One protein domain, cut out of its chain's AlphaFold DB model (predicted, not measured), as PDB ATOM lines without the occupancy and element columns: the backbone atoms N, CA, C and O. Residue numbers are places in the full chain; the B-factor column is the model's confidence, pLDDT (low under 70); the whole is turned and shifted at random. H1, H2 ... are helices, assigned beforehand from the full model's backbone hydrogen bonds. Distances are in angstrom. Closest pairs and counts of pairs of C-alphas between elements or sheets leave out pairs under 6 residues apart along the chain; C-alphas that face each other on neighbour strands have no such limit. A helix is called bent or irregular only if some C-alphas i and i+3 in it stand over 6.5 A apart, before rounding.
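Overview. This is residues 2 to 53 of the 100 residues of an uncharacterized protein of Phytophthora fragariae (UniProt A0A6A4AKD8). There is little regular structure here: one long helix, H1, with a long unnamed stretch, residues 2 to 31, that runs back along one side of it, and a short helical turn, H2, after its far end. The stretch loops round beyond the start of H1 before leading into it. The printed part has 52 residues with two named helices, H1 then H2, and no named strand; the class is all helix, with 19 residues in named elements. The whole is compact, with a radius of gyration of the C-alphas of 10.9 A and spans of 28 by 21 by 16 A.

Along the chain. Find C-alpha 32 at (-0.944, -2.215, 40.266); from there H1, residues 32 to 46, runs 21.0 A to C-alpha 46. H1 is irregular: C-alphas 33 and 36 are 7.2 A apart. H2, residues 49 to 52, ends at C-alpha 52 at (10.522, -16.813, 36.746).

Arrangement. Look at Glu 43 and Leu 49: H1 and H2 are close but not clearly touching, and these closest C-alphas are 6.2 A apart. In H1, 9 of 11 O i to N i+4 pairs are within hydrogen-bond range; H2 is too short for such a pair.

Size, cuts and confidence. The C-alphas farthest apart, of Pro 25 and Ser 51, are 28.3 A apart. The printed part has no cut, its link from H1 to H2 is tight, and no printed residue is under 70 in pLDDT.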
ATOM      1  N   ASP A   2      16.653 -18.158  48.524       94.62
ATOM      2  CA  ASP A   2      15.922 -17.177  47.723       94.62
ATOM      3  C   ASP A   2      15.590 -17.872  46.401       94.62
ATOM      4  O   ASP A   2      16.498 -18.370  45.726       94.62
ATOM      5  N   TYR A   3      14.306 -18.003  46.065       93.06
ATOM      6  CA  TYR A   3      13.924 -18.577  44.776       93.06
ATOM      7  C   TYR A   3      14.173 -17.552  43.668       93.06
ATOM      8  O   TYR A   3      14.246 -16.349  43.930       93.06
ATOM      9  N   ARG A   4      14.347 -18.031  42.431       95.44
ATOM     10  CA  ARG A   4      14.600 -17.170  41.267       95.44
ATOM     11  C   ARG A   4      13.646 -15.970  41.239       95.44
ATOM     12  O   ARG A   4      12.454 -16.124  41.496       95.44
ATOM     13  N   GLY A   5      14.165 -14.790  40.929       95.00
ATOM     14  CA  GLY A   5      13.367 -13.568  40.887       95.00
ATOM     15  C   GLY A   5      13.271 -12.826  42.224       95.00
ATOM     16  O   GLY A   5      12.635 -11.777  42.294       95.00
ATOM     17  N   THR A   6      13.871 -13.353  43.301       93.69
ATOM     18  CA  THR A   6      13.775 -12.773  44.652       93.69
ATOM     19  C   THR A   6      15.119 -12.691  45.357       93.69
ATOM     20  O   THR A   6      16.041 -13.454  45.061       93.69
ATOM     21  N   GLY A   7      15.215 -11.780  46.330       93.50
ATOM     22  CA  GLY A   7      16.366 -11.652  47.221       93.50
ATOM     23  C   GLY A   7      17.689 -11.599  46.460       93.50
ATOM     24  O   GLY A   7      17.913 -10.732  45.623       93.50
ATOM     25  N   ARG A   8      18.585 -12.541  46.746       95.44
ATOM     26  CA  ARG A   8      19.907 -12.630  46.109       95.44
ATOM     27  C   ARG A   8      19.933 -13.506  44.852       95.44
ATOM     28  O   ARG A   8      21.001 -13.675  44.269       95.44
ATOM     29  N   SER A   9      18.790 -14.045  44.438       95.38
ATOM     30  CA  SER A   9      18.627 -14.909  43.264       95.38
ATOM     31  C   SER A   9      18.011 -14.129  42.099       95.38
ATOM     32  O   SER A   9      16.977 -14.531  41.560       95.38
ATOM     33  N   THR A  10      18.654 -13.012  41.732       93.56
ATOM     34  CA  THR A  10      18.191 -12.067  40.699       93.56
ATOM     35  C   THR A  10      16.848 -11.447  41.080       93.56
ATOM     36  O   THR A  10      15.815 -11.842  40.553       93.56
ATOM     37  N   LEU A  11      16.845 -10.524  42.048       92.50
ATOM     38  CA  LEU A  11      15.637  -9.779  42.411       92.50
ATOM     39  C   LEU A  11      15.072  -9.078  41.170       92.50
ATOM     40  O   LEU A  11      15.793  -8.321  40.525       92.50
ATOM     41  N   LEU A  12      13.804  -9.337  40.842       92.19
ATOM     42  CA  LEU A  12      13.134  -8.637  39.749       92.19
ATOM     43  C   LEU A  12      12.850  -7.203  40.190       92.19
ATOM     44  O   LEU A  12      11.939  -6.956  40.980       92.19
ATOM     45  N   GLU A  13      13.651  -6.274  39.682       88.62
ATOM     46  CA  GLU A  13      13.477  -4.841  39.875       88.62
ATOM     47  C   GLU A  13      13.101  -4.195  38.543       88.62
ATOM     48  O   GLU A  13      13.722  -4.445  37.516       88.62
ATOM     49  N   CYS A  14      12.093  -3.330  38.566       90.44
ATOM     50  CA  CYS A  14      11.594  -2.634  37.381       90.44
ATOM     51  C   CYS A  14      12.141  -1.206  37.343       90.44
ATOM     52  O   CYS A  14      11.404  -0.220  37.455       90.44
ATOM     53  N   VAL A  15      13.473  -1.107  37.278       85.56
ATOM     54  CA  VAL A  15      14.213   0.149  37.448       85.56
ATOM     55  C   VAL A  15      13.921   1.125  36.312       85.56
ATOM     56  O   VAL A  15      13.742   2.312  36.583       85.56
ATOM     57  N   ALA A  16      13.834   0.682  35.057       85.56
ATOM     58  CA  ALA A  16      13.542   1.593  33.950       85.56
ATOM     59  C   ALA A  16      12.088   2.077  33.999       85.56
ATOM     60  O   ALA A  16      11.820   3.245  33.712       85.56
ATOM     61  N   ALA A  17      11.167   1.217  34.444       85.94
ATOM     62  CA  ALA A  17       9.781   1.596  34.713       85.94
ATOM     63  C   ALA A  17       9.616   2.472  35.971       85.94
ATOM     64  O   ALA A  17       8.530   2.996  36.200       85.94
ATOM     65  N   GLN A  18      10.677   2.638  36.776       84.62
ATOM     66  CA  GLN A  18      10.670   3.339  38.067       84.62
ATOM     67  C   GLN A  18       9.669   2.760  39.085       84.62
ATOM     68  O   GLN A  18       9.416   3.395  40.114       84.62
ATOM     69  N   ALA A  19       9.157   1.547  38.854       80.75
ATOM     70  CA  ALA A  19       8.256   0.883  39.788       80.75
ATOM     71  C   ALA A  19       9.035   0.526  41.058       80.75
ATOM     72  O   ALA A  19      10.189   0.097  40.977       80.75
ATOM     73  N   THR A  20       8.435   0.725  42.235       74.88
ATOM     74  CA  THR A  20       9.083   0.577  43.562       74.88
ATOM     75  C   THR A  20      10.241   1.548  43.854       74.88
ATOM     76  O   THR A  20      11.004   1.369  44.811       74.88
ATOM     77  N   THR A  21      10.391   2.609  43.059       81.94
ATOM     78  CA  THR A  21      11.379   3.675  43.298       81.94
ATOM     79  C   THR A  21      10.707   4.948  43.813       81.94
ATOM     80  O   THR A  21       9.494   5.097  43.770       81.94
ATOM     81  N   SER A  22      11.478   5.956  44.234       77.50
ATOM     82  CA  SER A  22      10.901   7.261  44.610       77.50
ATOM     83  C   SER A  22      10.134   7.972  43.481       77.50
ATOM     84  O   SER A  22       9.489   8.979  43.753       77.50
ATOM     85  N   GLY A  23      10.242   7.503  42.232       76.12
ATOM     86  CA  GLY A  23       9.472   8.002  41.090       76.12
ATOM     87  C   GLY A  23       8.079   7.376  40.921       76.12
ATOM     88  O   GLY A  23       7.318   7.870  40.095       76.12
ATOM     89  N   SER A  24       7.748   6.327  41.680       83.25
ATOM     90  CA  SER A  24       6.462   5.613  41.635       83.25
ATOM     91  C   SER A  24       5.337   6.372  42.364       83.25
ATOM     92  O   SER A  24       5.623   7.062  43.352       83.25
ATOM     93  N   PRO A  25       4.055   6.225  41.957       81.75
ATOM     94  CA  PRO A  25       2.903   6.778  42.676       81.75
ATOM     95  C   PRO A  25       2.831   6.378  44.159       81.75
ATOM     96  O   PRO A  25       2.516   7.225  44.996       81.75
ATOM     97  N   GLU A  26       3.169   5.127  44.491       83.62
ATOM     98  CA  GLU A  26       3.195   4.602  45.870       83.62
ATOM     99  C   GLU A  26       4.632   4.515  46.436       83.62
ATOM    100  O   GLU A  26       4.905   3.942  47.497       83.62
ATOM    101  N   GLY A  27       5.590   5.157  45.759       82.88
ATOM    102  CA  GLY A  27       6.993   5.185  46.147       82.88
ATOM    103  C   GLY A  27       7.631   3.795  46.109       82.88
ATOM    104  O   GLY A  27       7.873   3.223  45.056       82.88
ATOM    105  N   LYS A  28       7.988   3.248  47.271       79.56
ATOM    106  CA  LYS A  28       8.599   1.906  47.320       79.56
ATOM    107  C   LYS A  28       7.575   0.778  47.294       79.56
ATOM    108  O   LYS A  28       7.964  -0.372  47.102       79.56
ATOM    109  N   GLU A  29       6.308   1.095  47.533       81.94
ATOM    110  CA  GLU A  29       5.221   0.144  47.349       81.94
ATOM    111  C   GLU A  29       4.897   0.043  45.857       81.94
ATOM    112  O   GLU A  29       5.142   0.969  45.088       81.94
ATOM    113  N   PHE A  30       4.457  -1.141  45.443       85.69
ATOM    114  CA  PHE A  30       4.216  -1.441  44.041       85.69
ATOM    115  C   PHE A  30       2.770  -1.090  43.690       85.69
ATOM    116  O   PHE A  30       1.851  -1.738  44.199       85.69
ATOM    117  N   ASP A  31       2.573  -0.137  42.781       88.06
ATOM    118  CA  ASP A  31       1.236   0.249  42.335       88.06
ATOM    119  C   ASP A  31       0.764  -0.710  41.218       88.06
ATOM    120  O   ASP A  31       1.482  -0.935  40.237       88.06
ATOM    121  N   PRO A  32      -0.449  -1.293  41.292       89.62
ATOM    122  CA  PRO A  32      -0.944  -2.215  40.266       89.62
ATOM    123  C   PRO A  32      -0.976  -1.648  38.835       89.62
ATOM    124  O   PRO A  32      -0.946  -2.415  37.870       89.62
ATOM    125  N   SER A  33      -1.042  -0.326  38.665       90.81
ATOM    126  CA  SER A  33      -0.960   0.333  37.357       90.81
ATOM    127  C   SER A  33       0.436   0.259  36.724       90.81
ATOM    128  O   SER A  33       0.558   0.415  35.509       90.81
ATOM    129  N   GLU A  34       1.472  -0.055  37.505       92.12
ATOM    130  CA  GLU A  34       2.859  -0.202  37.050       92.12
ATOM    131  C   GLU A  34       3.142  -1.581  36.439       92.12
ATOM    132  O   GLU A  34       4.138  -1.737  35.730       92.12
ATOM    133  N   VAL A  35       2.260  -2.574  36.652       92.25
ATOM    134  CA  VAL A  35       2.436  -3.960  36.161       92.25
ATOM    135  C   VAL A  35       2.807  -4.022  34.678       92.25
ATOM    136  O   VAL A  35       3.781  -4.706  34.370       92.25
ATOM    137  N   PRO A  36       2.113  -3.344  33.740       94.56
ATOM    138  CA  PRO A  36       2.427  -3.490  32.319       94.56
ATOM    139  C   PRO A  36       3.815  -2.950  31.958       94.56
ATOM    140  O   PRO A  36       4.541  -3.580  31.193       94.56
ATOM    141  N   ALA A  37       4.201  -1.802  32.524       94.62
ATOM    142  CA  ALA A  37       5.506  -1.195  32.271       94.62
ATOM    143  C   ALA A  37       6.634  -2.021  32.900       94.62
ATOM    144  O   ALA A  37       7.656  -2.256  32.261       94.62
ATOM    145  N   CYS A  38       6.416  -2.514  34.118       94.19
ATOM    146  CA  CYS A  38       7.338  -3.395  34.823       94.19
ATOM    147  C   CYS A  38       7.518  -4.735  34.092       94.19
ATOM    148  O   CYS A  38       8.642  -5.157  33.855       94.19
ATOM    149  N   ALA A  39       6.430  -5.368  33.641       94.38
ATOM    150  CA  ALA A  39       6.507  -6.593  32.848       94.38
ATOM    151  C   ALA A  39       7.320  -6.383  31.562       94.38
ATOM    152  O   ALA A  39       8.176  -7.203  31.251       94.38
ATOM    153  N   GLN A  40       7.113  -5.265  30.860       95.81
ATOM    154  CA  GLN A  40       7.885  -4.948  29.660       95.81
ATOM    155  C   GLN A  40       9.375  -4.716  29.957       95.81
ATOM    156  O   GLN A  40      10.218  -5.134  29.164       95.81
ATOM    157  N   ASP A  41       9.700  -4.048  31.066       95.38
ATOM    158  CA  ASP A  41      11.079  -3.825  31.521       95.38
ATOM    159  C   ASP A  41      11.791  -5.164  31.772       95.38
ATOM    160  O   ASP A  41      12.836  -5.451  31.186       95.38
ATOM    161  N   LEU A  42      11.141  -6.050  32.529       95.62
ATOM    162  CA  LEU A  42      11.663  -7.383  32.818       95.62
ATOM    163  C   LEU A  42      11.757  -8.257  31.560       95.62
ATOM    164  O   LEU A  42      12.726  -8.996  31.414       95.62
ATOM    165  N   GLU A  43      10.786  -8.192  30.642       96.19
ATOM    166  CA  GLU A  43      10.854  -8.917  29.364       96.19
ATOM    167  C   GLU A  43      12.027  -8.440  28.502       96.19
ATOM    168  O   GLU A  43      12.688  -9.249  27.851       96.19
ATOM    169  N   ASN A  44      12.324  -7.139  28.510       96.06
ATOM    170  CA  ASN A  44      13.472  -6.599  27.788       96.06
ATOM    171  C   ASN A  44      14.803  -7.071  28.391       96.06
ATOM    172  O   ASN A  44      15.759  -7.293  27.649       96.06
ATOM    173  N   GLU A  45      14.874  -7.216  29.716       95.06
ATOM    174  CA  GLU A  45      16.088  -7.650  30.412       95.06
ATOM    175  C   GLU A  45      16.302  -9.171  30.338       95.06
ATOM    176  O   GLU A  45      17.405  -9.635  30.035       95.06
ATOM    177  N   TYR A  46      15.255  -9.956  30.591       95.00
ATOM    178  CA  TYR A  46      15.360 -11.402  30.799       95.00
ATOM    179  C   TYR A  46      14.720 -12.252  29.695       95.00
ATOM    180  O   TYR A  46      14.918 -13.470  29.669       95.00
ATOM    181  N   GLY A  47      13.968 -11.648  28.773       95.62
ATOM    182  CA  GLY A  47      13.207 -12.363  27.753       95.62
ATOM    183  C   GLY A  47      11.932 -12.990  28.323       95.62
ATOM    184  O   GLY A  47      11.130 -12.320  28.962       95.62
ATOM    185  N   ASP A  48      11.721 -14.285  28.076       95.19
ATOM    186  CA  ASP A  48      10.509 -14.983  28.519       95.19
ATOM    187  C   ASP A  48      10.429 -15.078  30.056       95.19
ATOM    188  O   ASP A  48      11.150 -15.849  30.707       95.19
ATOM    189  N   LEU A  49       9.491 -14.328  30.639       94.94
ATOM    190  CA  LEU A  49       9.258 -14.287  32.081       94.94
ATOM    191  C   LEU A  49       8.665 -15.579  32.651       94.94
ATOM    192  O   LEU A  49       8.678 -15.765  33.871       94.94
ATOM    193  N   ALA A  50       8.230 -16.536  31.821       95.94
ATOM    194  CA  ALA A  50       7.890 -17.880  32.292       95.94
ATOM    195  C   ALA A  50       9.079 -18.565  32.994       95.94
ATOM    196  O   ALA A  50       8.894 -19.423  33.872       95.94
ATOM    197  N   SER A  51      10.309 -18.139  32.684       95.38
ATOM    198  CA  SER A  51      11.517 -18.540  33.401       95.38
ATOM    199  C   SER A  51      11.475 -18.199  34.896       95.38
ATOM    200  O   SER A  51      12.064 -18.947  35.670       95.38
ATOM    201  N   PHE A  52      10.717 -17.189  35.336       96.62
ATOM    202  CA  PHE A  52      10.522 -16.813  36.746       96.62
ATOM    203  C   PHE A  52       9.220 -17.348  37.360       96.62
ATOM    204  O   PHE A  52       8.871 -17.008  38.490       96.62
ATOM    205  N   SER A  53       8.495 -18.217  36.649       96.69
ATOM    206  CA  SER A  53       7.256 -18.800  37.163       96.69
ATOM    207  C   SER A  53       7.475 -19.650  38.420       96.69
ATOM    208  O   SER A  53       8.554 -20.193  38.671       96.69
TER     209      SER A  53